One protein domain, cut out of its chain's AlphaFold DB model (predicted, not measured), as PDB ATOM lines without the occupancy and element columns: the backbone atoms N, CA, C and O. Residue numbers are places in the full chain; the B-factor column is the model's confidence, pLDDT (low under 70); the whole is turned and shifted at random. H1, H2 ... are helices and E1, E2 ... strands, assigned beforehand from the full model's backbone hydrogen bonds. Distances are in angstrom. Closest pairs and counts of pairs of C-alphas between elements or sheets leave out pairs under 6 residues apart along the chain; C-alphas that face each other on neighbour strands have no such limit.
ATOM      1  N   ASP A  17      15.698  22.380  47.140       93.75
ATOM      2  CA  ASP A  17      16.010  21.430  48.201       93.75
ATOM      3  C   ASP A  17      16.595  22.211  49.374       93.75
ATOM      4  O   ASP A  17      17.441  23.087  49.180       93.75
ATOM      5  N   GLY A  18      16.126  21.918  50.581       91.88
ATOM      6  CA  GLY A  18      16.534  22.629  51.782       91.88
ATOM      7  C   GLY A  18      16.440  21.762  53.027       91.88
ATOM      8  O   GLY A  18      15.901  20.656  53.002       91.88
ATOM      9  N   VAL A  19      16.980  22.288  54.121       92.31
ATOM     10  CA  VAL A  19      16.959  21.644  55.433       92.31
ATOM     11  C   VAL A  19      16.405  22.634  56.449       92.31
ATOM     12  O   VAL A  19      16.832  23.786  56.508       92.31
ATOM     13  N   CYS A  20      15.445  22.182  57.240       90.62
ATOM     14  CA  CYS A  20      14.918  22.845  58.416       90.62
ATOM     15  C   CYS A  20      14.832  21.779  59.510       90.62
ATOM     16  O   CYS A  20      14.053  20.845  59.410       90.62
ATOM     17  N   THR A  21      15.668  21.863  60.539       88.94
ATOM     18  CA  THR A  21      15.718  20.821  61.577       88.94
ATOM     19  C   THR A  21      14.555  20.896  62.561       88.94
ATOM     20  O   THR A  21      14.304  19.924  63.264       88.94
ATOM     21  N   ASP A  22      13.861  22.036  62.632       90.31
ATOM     22  CA  ASP A  22      12.706  22.236  63.503       90.31
ATOM     23  C   ASP A  22      11.395  22.120  62.693       90.31
ATOM     24  O   ASP A  22      11.072  23.012  61.897       90.31
ATOM     25  N   PRO A  23      10.606  21.047  62.895       89.25
ATOM     26  CA  PRO A  23       9.333  20.857  62.207       89.25
ATOM     27  C   PRO A  23       8.313  21.968  62.488       89.25
ATOM     28  O   PRO A  23       7.504  22.288  61.617       89.25
ATOM     29  N   ALA A  24       8.325  22.568  63.683       90.25
ATOM     30  CA  ALA A  24       7.388  23.629  64.038       90.25
ATOM     31  C   ALA A  24       7.696  24.918  63.266       90.25
ATOM     32  O   ALA A  24       6.775  25.586  62.793       90.25
ATOM     33  N   VAL A  25       8.981  25.223  63.058       90.81
ATOM     34  CA  VAL A  25       9.414  26.354  62.223       90.81
ATOM     35  C   VAL A  25       9.008  26.138  60.768       90.81
ATOM     36  O   VAL A  25       8.481  27.055  60.140       90.81
ATOM     37  N   PHE A  26       9.188  24.927  60.232       90.56
ATOM     38  CA  PHE A  26       8.755  24.620  58.868       90.56
ATOM     39  C   PHE A  26       7.232  24.718  58.701       90.56
ATOM     40  O   PHE A  26       6.749  25.258  57.705       90.56
ATOM     41  N   GLY A  27       6.472  24.238  59.688       90.12
ATOM     42  CA  GLY A  27       5.022  24.405  59.730       90.12
ATOM     43  C   GLY A  27       4.617  25.878  59.721       90.12
ATOM     44  O   GLY A  27       3.823  26.296  58.881       90.12
ATOM     45  N   ALA A  28       5.233  26.686  60.587       91.06
ATOM     46  CA  ALA A  28       4.972  28.119  60.680       91.06
ATOM     47  C   ALA A  28       5.318  28.877  59.385       91.06
ATOM     48  O   ALA A  28       4.534  29.724  58.955       91.06
ATOM     49  N   LEU A  29       6.438  28.539  58.731       89.31
ATOM     50  CA  LEU A  29       6.865  29.117  57.449       89.31
ATOM     51  C   LEU A  29       5.769  29.009  56.383       89.31
ATOM     52  O   LEU A  29       5.526  29.942  55.623       89.31
ATOM     53  N   LEU A  30       5.091  27.863  56.343       90.19
ATOM     54  CA  LEU A  30       4.056  27.558  55.360       90.19
ATOM     55  C   LEU A  30       2.636  27.837  55.876       90.19
ATOM     56  O   LEU A  30       1.665  27.472  55.210       90.19
ATOM     57  N   ARG A  31       2.507  28.473  57.052       89.75
ATOM     58  CA  ARG A  31       1.242  28.646  57.787       89.75
ATOM     59  C   ARG A  31       0.420  27.354  57.851       89.75
ATOM     60  O   ARG A  31      -0.782  27.351  57.585       89.75
ATOM     61  N   LEU A  32       1.086  26.248  58.161       85.50
ATOM     62  CA  LEU A  32       0.432  25.002  58.538       85.50
ATOM     63  C   LEU A  32      -0.011  25.120  60.003       85.50
ATOM     64  O   LEU A  32       0.711  25.701  60.815       85.50
ATOM     65  N   ASP A  33      -1.170  24.553  60.346       83.56
ATOM     66  CA  ASP A  33      -1.711  24.511  61.717       83.56
ATOM     67  C   ASP A  33      -0.931  23.517  62.610       83.56
ATOM     68  O   ASP A  33      -1.495  22.608  63.219       83.56
ATOM     69  N   GLY A  34       0.397  23.654  62.650       82.94
ATOM     70  CA  GLY A  34       1.318  22.823  63.419       82.94
ATOM     71  C   GLY A  34       2.455  22.212  62.590       82.94
ATOM     72  O   GLY A  34       2.631  22.538  61.412       82.94
ATOM     73  N   PRO A  35       3.252  21.320  63.209       82.38
ATOM     74  CA  PRO A  35       4.306  20.582  62.523       82.38
ATOM     75  C   PRO A  35       3.764  19.829  61.296       82.38
ATOM     76  O   PRO A  35       2.654  19.293  61.354       82.38
ATOM     77  N   PRO A  36       4.524  19.738  60.192       83.81
ATOM     78  CA  PRO A  36       4.104  18.999  59.006       83.81
ATOM     79  C   PRO A  36       3.880  17.518  59.345       83.81
ATOM     80  O   PRO A  36       4.820  16.773  59.604       83.81
ATOM     81  N   THR A  37       2.626  17.067  59.311       76.62
ATOM     82  CA  THR A  37       2.255  15.652  59.526       76.62
ATOM     83  C   THR A  37       2.203  14.845  58.226       76.62
ATOM     84  O   THR A  37       2.105  13.617  58.243       76.62
ATOM     85  N   LEU A  38       2.263  15.524  57.076       74.38
ATOM     86  CA  LEU A  38       2.103  14.936  55.750       74.38
ATOM     87  C   LEU A  38       3.447  14.848  55.026       74.38
ATOM     88  O   LEU A  38       4.157  15.839  54.879       74.38
ATOM     89  N   LYS A  39       3.742  13.674  54.452       78.31
ATOM     90  CA  LYS A  39       4.931  13.472  53.601       78.31
ATOM     91  C   LYS A  39       4.917  14.339  52.340       78.31
ATOM     92  O   LYS A  39       5.974  14.635  51.785       78.31
ATOM     93  N   MET A  40       3.731  14.693  51.843       84.81
ATOM     94  CA  MET A  40       3.562  15.531  50.659       84.81
ATOM     95  C   MET A  40       2.306  16.392  50.791       84.81
ATOM     96  O   MET A  40       1.235  15.887  51.119       84.81
ATOM     97  N   HIS A  41       2.441  17.677  50.485       89.31
ATOM     98  CA  HIS A  41       1.372  18.664  50.489       89.31
ATOM     99  C   HIS A  41       1.398  19.450  49.173       89.31
ATOM    100  O   HIS A  41       2.466  19.739  48.636       89.31
ATOM    101  N   LYS A  42       0.225  19.781  48.630       92.31
ATOM    102  CA  LYS A  42       0.103  20.662  47.464       92.31
ATOM    103  C   LYS A  42      -0.435  22.001  47.926       92.31
ATOM    104  O   LYS A  42      -1.513  22.046  48.508       92.31
ATOM    105  N   MET A  43       0.300  23.061  47.624       92.69
ATOM    106  CA  MET A  43      -0.094  24.433  47.916       92.69
ATOM    107  C   MET A  43      -0.280  25.188  46.605       92.69
ATOM    108  O   MET A  43       0.450  24.947  45.647       92.69
ATOM    109  N   GLU A  44      -1.278  26.063  46.532       95.00
ATOM    110  CA  GLU A  44      -1.425  26.982  45.402       95.00
ATOM    111  C   GLU A  44      -0.201  27.895  45.291       95.00
ATOM    112  O   GLU A  44       0.316  28.366  46.304       95.00
ATOM    113  N   THR A  45       0.278  28.121  44.070       92.38
ATOM    114  CA  THR A  45       1.506  28.892  43.836       92.38
ATOM    115  C   THR A  45       1.380  30.336  44.314       92.38
ATOM    116  O   THR A  45       2.304  30.821  44.951       92.38
ATOM    117  N   SER A  46       0.227  30.979  44.107       91.38
ATOM    118  CA  SER A  46      -0.072  32.334  44.605       91.38
ATOM    119  C   SER A  46       0.110  32.433  46.123       91.38
ATOM    120  O   SER A  46       0.901  33.229  46.615       91.38
ATOM    121  N   LYS A  47      -0.540  31.535  46.873       92.69
ATOM    122  CA  LYS A  47      -0.411  31.447  48.332       92.69
ATOM    123  C   LYS A  47       1.022  31.139  48.764       92.69
ATOM    124  O   LYS A  47       1.480  31.643  49.782       92.69
ATOM    125  N   PHE A  48       1.732  30.293  48.024       92.88
ATOM    126  CA  PHE A  48       3.125  29.979  48.330       92.88
ATOM    127  C   PHE A  48       4.040  31.204  48.142       92.88
ATOM    128  O   PHE A  48       4.890  31.459  48.993       92.88
ATOM    129  N   GLU A  49       3.833  31.992  47.084       92.50
ATOM    130  CA  GLU A  49       4.552  33.251  46.839       92.50
ATOM    131  C   GLU A  49       4.221  34.323  47.890       92.50
ATOM    132  O   GLU A  49       5.121  35.019  48.343       92.50
ATOM    133  N   GLU A  50       2.982  34.403  48.385       93.44
ATOM    134  CA  GLU A  50       2.631  35.300  49.501       93.44
ATOM    135  C   GLU A  50       3.385  34.976  50.804       93.44
ATOM    136  O   GLU A  50       3.607  35.858  51.635       93.44
ATOM    137  N   LEU A  51       3.755  33.708  51.008       92.69
ATOM    138  CA  LEU A  51       4.437  33.246  52.220       92.69
ATOM    139  C   LEU A  51       5.961  33.339  52.118       92.69
ATOM    140  O   LEU A  51       6.620  33.699  53.091       92.69
ATOM    141  N   ILE A  52       6.518  32.981  50.961       90.38
ATOM    142  CA  ILE A  52       7.969  32.863  50.746       90.38
ATOM    143  C   ILE A  52       8.553  34.094  50.041       90.38
ATOM    144  O   ILE A  52       9.734  34.397  50.211       90.38
ATOM    145  N   GLY A  53       7.735  34.807  49.272       89.81
ATOM    146  CA  GLY A  53       8.131  35.893  48.383       89.81
ATOM    147  C   GLY A  53       8.069  35.509  46.904       89.81
ATOM    148  O   GLY A  53       7.810  34.359  46.537       89.81
ATOM    149  N   ASP A  54       8.339  36.495  46.050       87.00
ATOM    150  CA  ASP A  54       8.216  36.372  44.598       87.00
ATOM    151  C   ASP A  54       9.175  35.323  44.016       87.00
ATOM    152  O   ASP A  54      10.401  35.438  44.116       87.00
ATOM    153  N   LEU A  55       8.634  34.327  43.309       86.94
ATOM    154  CA  LEU A  55       9.424  33.292  42.634       86.94
ATOM    155  C   LEU A  55       9.643  33.645  41.169       86.94
ATOM    156  O   LEU A  55       9.284  32.902  40.248       86.94
ATOM    157  N   SER A  56      10.277  34.795  40.956       88.25
ATOM    158  CA  SER A  56      10.666  35.256  39.630       88.25
ATOM    159  C   SER A  56      12.159  35.556  39.542       88.25
ATOM    160  O   SER A  56      12.823  35.886  40.522       88.25
ATOM    161  N   SER A  57      12.728  35.393  38.350       86.69
ATOM    162  CA  SER A  57      14.133  35.707  38.104       86.69
ATOM    163  C   SER A  57      14.339  36.268  36.704       86.69
ATOM    164  O   SER A  57      13.729  35.810  35.733       86.69
ATOM    165  N   SER A  58      15.218  37.264  36.592       86.94
ATOM    166  CA  SER A  58      15.565  37.877  35.314       86.94
ATOM    167  C   SER A  58      16.483  36.963  34.501       86.94
ATOM    168  O   SER A  58      17.534  36.519  34.963       86.94
ATOM    169  N   ALA A  59      16.105  36.712  33.252       82.38
ATOM    170  CA  ALA A  59      16.979  36.193  32.216       82.38
ATOM    171  C   ALA A  59      17.150  37.260  31.122       82.38
ATOM    172  O   ALA A  59      16.326  38.156  30.967       82.38
ATOM    173  N   ARG A  60      18.213  37.143  30.316       79.69
ATOM    174  CA  ARG A  60      18.684  38.182  29.375       79.69
ATOM    175  C   ARG A  60      17.598  38.927  28.577       79.69
ATOM    176  O   ARG A  60      17.754  40.115  28.337       79.69
ATOM    177  N   TYR A  61      16.546  38.232  28.145       82.75
ATOM    178  CA  TYR A  61      15.456  38.794  27.331       82.75
ATOM    179  C   TYR A  61      14.061  38.418  27.850       82.75
ATOM    180  O   TYR A  61      13.097  38.442  27.092       82.75
ATOM    181  N   SER A  62      13.952  37.947  29.092       82.81
ATOM    182  CA  SER A  62      12.692  37.432  29.631       82.81
ATOM    183  C   SER A  62      12.760  37.276  31.141       82.81
ATOM    184  O   SER A  62      13.810  36.918  31.662       82.81
ATOM    185  N   THR A  63      11.632  37.389  31.826       87.50
ATOM    186  CA  THR A  63      11.515  36.974  33.229       87.50
ATOM    187  C   THR A  63      11.025  35.530  33.286       87.50
ATOM    188  O   THR A  63      10.104  35.158  32.559       87.50
ATOM    189  N   LEU A  64      11.673  34.705  34.106       88.88
ATOM    190  CA  LEU A  64      11.219  33.352  34.411       88.88
ATOM    191  C   LEU A  64      10.402  33.384  35.698       88.88
ATOM    192  O   LEU A  64      10.832  34.005  36.665       88.88
ATOM    193  N   CYS A  65       9.271  32.692  35.712       90.69
ATOM    194  CA  CYS A  65       8.412  32.523  36.879       90.69
ATOM    195  C   CYS A  65       8.010  31.056  37.041       90.69
ATOM    196  O   CYS A  65       8.161  30.244  36.116       90.69
ATOM    197  N   VAL A  66       7.503  30.709  38.223       91.62
ATOM    198  CA  VAL A  66       6.831  29.426  38.438       91.62
ATOM    199  C   VAL A  66       5.527  29.423  37.636       91.62
ATOM    200  O   VAL A  66       4.700  30.318  37.753       91.62
ATOM    201  N   THR A  67       5.351  28.418  36.783       91.31
ATOM    202  CA  THR A  67       4.207  28.287  35.864       91.31
ATOM    203  C   THR A  67       3.216  27.214  36.299       91.31
ATOM    204  O   THR A  67       2.120  27.118  35.749       91.31
ATOM    205  N   SER A  68       3.585  26.362  37.258       90.44
ATOM    206  CA  SER A  68       2.661  25.392  37.845       90.44
ATOM    207  C   SER A  68       1.611  26.098  38.701       90.44
ATOM    208  O   SER A  68       1.966  26.985  39.468       90.44
ATOM    209  N   SER A  69       0.346  25.666  38.641       91.94
ATOM    210  CA  SER A  69      -0.728  26.188  39.508       91.94
ATOM    211  C   SER A  69      -0.550  25.817  40.982       91.94
ATOM    212  O   SER A  69      -1.021  26.523  41.870       91.94
ATOM    213  N   HIS A  70       0.149  24.709  41.240       94.06
ATOM    214  CA  HIS A  70       0.471  24.248  42.581       94.06
ATOM    215  C   HIS A  70       1.957  23.930  42.720       94.06
ATOM    216  O   HIS A  70       2.553  23.286  41.849       94.06
ATOM    217  N   VAL A  71       2.512  24.291  43.871       94.31
ATOM    218  CA  VAL A  71       3.813  23.842  44.353       94.31
ATOM    219  C   VAL A  71       3.622  22.566  45.167       94.31
ATOM    220  O   VAL A  71       2.793  22.494  46.077       94.31
ATOM    221  N   ASN A  72       4.398  21.533  44.841       94.50
ATOM    222  CA  ASN A  72       4.454  20.319  45.645       94.50
ATOM    223  C   ASN A  72       5.524  20.495  46.718       94.50
ATOM    224  O   ASN A  72       6.699  20.687  46.398       94.50
ATOM    225  N   ILE A  73       5.102  20.385  47.968       93.25
ATOM    226  CA  ILE A  73       5.927  20.484  49.161       93.25
ATOM    227  C   ILE A  73       6.102  19.080  49.720       93.25
ATOM    228  O   ILE A  73       5.129  18.405  50.050       93.25
ATOM    229  N   ARG A  74       7.347  18.628  49.814       92.50
ATOM    230  CA  ARG A  74       7.712  17.363  50.445       92.50
ATOM    231  C   ARG A  74       8.512  17.653  51.701       92.50
ATOM    232  O   ARG A  74       9.431  18.463  51.644       92.50
ATOM    233  N   TRP A  75       8.192  16.951  52.777       89.25
ATOM    234  CA  TRP A  75       8.907  16.997  54.047       89.25
ATOM    235  C   TRP A  75       9.362  15.589  54.432       89.25
ATOM    236  O   TRP A  75       8.664  14.610  54.147       89.25
ATOM    237  N   THR A  76      10.530  15.483  55.058       87.56
ATOM    238  CA  THR A  76      11.017  14.259  55.692       87.56
ATOM    239  C   THR A  76      11.234  14.507  57.178       87.56
ATOM    240  O   THR A  76      11.641  15.591  57.586       87.56
ATOM    241  N   ASP A  77      11.021  13.480  57.998       82.56
ATOM    242  CA  ASP A  77      11.183  13.580  59.456       82.56
ATOM    243  C   ASP A  77      12.635  13.881  59.882       82.56
ATOM    244  O   ASP A  77      12.883  14.260  61.021       82.56
ATOM    245  N   ALA A  78      13.596  13.758  58.957       83.44
ATOM    246  CA  ALA A  78      14.990  14.158  59.143       83.44
ATOM    247  C   ALA A  78      15.210  15.684  59.052       83.44
ATOM    248  O   ALA A  78      16.334  16.149  59.235       83.44
ATOM    249  N   GLY A  79      14.163  16.460  58.755       85.00
ATOM    250  CA  GLY A  79      14.237  17.908  58.571       85.00
ATOM    251  C   GLY A  79      14.609  18.336  57.152       85.00
ATOM    252  O   GLY A  79      14.930  19.497  56.921       85.00
ATOM    253  N   GLU A  80      14.591  17.431  56.174       92.19
ATOM    254  CA  GLU A  80      14.825  17.790  54.774       92.19
ATOM    255  C   GLU A  80      13.499  18.095  54.080       92.19
ATOM    256  O   GLU A  80      12.504  17.382  54.245       92.19
ATOM    257  N   PHE A  81      13.488  19.121  53.235       92.50
ATOM    258  CA  PHE A  81      12.321  19.459  52.438       92.50
ATOM    259  C   PHE A  81      12.665  19.707  50.978       92.50
ATOM    260  O   PHE A  81      13.782  20.069  50.607       92.50
ATOM    261  N   LYS A  82      11.656  19.502  50.135       94.56
ATOM    262  CA  LYS A  82      11.742  19.700  48.693       94.56
ATOM    263  C   LYS A  82      10.501  20.417  48.192       94.56
ATOM    264  O   LYS A  82       9.388  19.909  48.336       94.56
ATOM    265  N   PHE A  83      10.707  21.552  47.542       94.62
ATOM    266  CA  PHE A  83       9.686  22.234  46.759       94.62
ATOM    267  C   PHE A  83       9.864  21.893  45.290       94.62
ATOM    268  O   PHE A  83      10.982  21.834  44.774       94.62
ATOM    269  N   SER A  84       8.761  21.622  44.602       94.62
ATOM    270  CA  SER A  84       8.819  21.273  43.189       94.62
ATOM    271  C   SER A  84       7.608  21.741  42.405       94.62
ATOM    272  O   SER A  84       6.477  21.746  42.891       94.62
ATOM    273  N   GLY A  85       7.867  22.092  41.152       93.31
ATOM    274  CA  GLY A  85       6.881  22.619  40.225       93.31
ATOM    275  C   GLY A  85       7.467  22.726  38.826       93.31
ATOM    276  O   GLY A  85       8.423  22.023  38.480       93.31
ATOM    277  N   SER A  86       6.902  23.621  38.026       92.69
ATOM    278  CA  SER A  86       7.446  23.973  36.714       92.69
ATOM    279  C   SER A  86       7.742  25.463  36.640       92.69
ATOM    280  O   SER A  86       7.071  26.246  37.303       92.69
ATOM    281  N   TYR A  87       8.741  25.847  35.848       91.12
ATOM    282  CA  TYR A  87       9.043  27.237  35.529       91.12
ATOM    283  C   TYR A  87       9.108  27.465  34.018       91.12
ATOM    284  O   TYR A  87       9.304  26.538  33.220       91.12
ATOM    285  N   GLY A  88       8.989  28.730  33.631       89.25
ATOM    286  CA  GLY A  88       9.172  29.198  32.266       89.25
ATOM    287  C   GLY A  88       8.906  30.689  32.154       89.25
ATOM    288  O   GLY A  88       8.893  31.393  33.158       89.25
ATOM    289  N   THR A  89       8.713  31.173  30.932       85.56
ATOM    290  CA  THR A  89       8.220  32.537  30.726       85.56
ATOM    291  C   THR A  89       6.702  32.561  30.913       85.56
ATOM    292  O   THR A  89       6.050  31.607  30.470       85.56
TER     293      THR A  89
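This is residues 17 to 89 of the 91 residues of an uncharacterized protein of Serpula lacrymans var. lacrymans (strain S7.9) (UniProt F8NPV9). What does the printed part look like? It is a rod built on a strongly twisted sheet: long E6 has E5 and E2 side by side next to it, E1 on its other side, and the hairpin E3 and E4 joined to its last residues. H2 packs over one face, and H1 only grazes the sheet. What is its make-up? The printed part has 73 residues, with named elements in the order E1, H1, E2, H2, E3, E4, E5, E6, class mixed, the branched sheet antiparallel. It is only just compact, close to loose, with a radius of gyration of the C-alphas of 13.2 A, and spans 41 by 19 by 17 A.

Where does the first strand pair? E1, residues 17 to 19, is antiparallel to E6, residues 80 to 88; N 18 and O 81 are 3.0 A apart, within hydrogen-bond range. What follows? H1, residues 23 to 29, only grazes the sheet with its residues 23 to 26. E2, residues 40 to 44, is antiparallel to E5, residues 70 to 75, with N 41 and O 73 at 2.8 A; E5 and E6 form a hairpin, with N 74 and O 82 at 2.8 A. Where is the second helix? H2, residues 45 to 52, is over E6 at a height over the sheet of 8.6 A, slantwise at 52 degrees on the local plane. In H1 and H2 every O i to N i+4 pair is within hydrogen-bond range. What ends the sheet? E3, residues 56 to 59, and E4, residues 62 to 66, form a hairpin, with N 57 and O 64 at 2.9 A; E4 is antiparallel to E6, with N 65 and O 88 at 2.9 A.

Where do the strands begin and end? E1 begins at C-alpha 17, (16.010, 21.430, 48.201), and E6 ends at C-alpha 88, (9.172, 29.198, 32.266). Which are longest? E6 is 25.9 A long and E5 16.0 A.

How far does it reach? The two C-alphas farthest apart, those of Gly 34 and Tyr 61, are 41.9 A apart. Is anything broken or uncertain? The printed part has no cut, no link is long, and no printed residue has a pLDDT under 70.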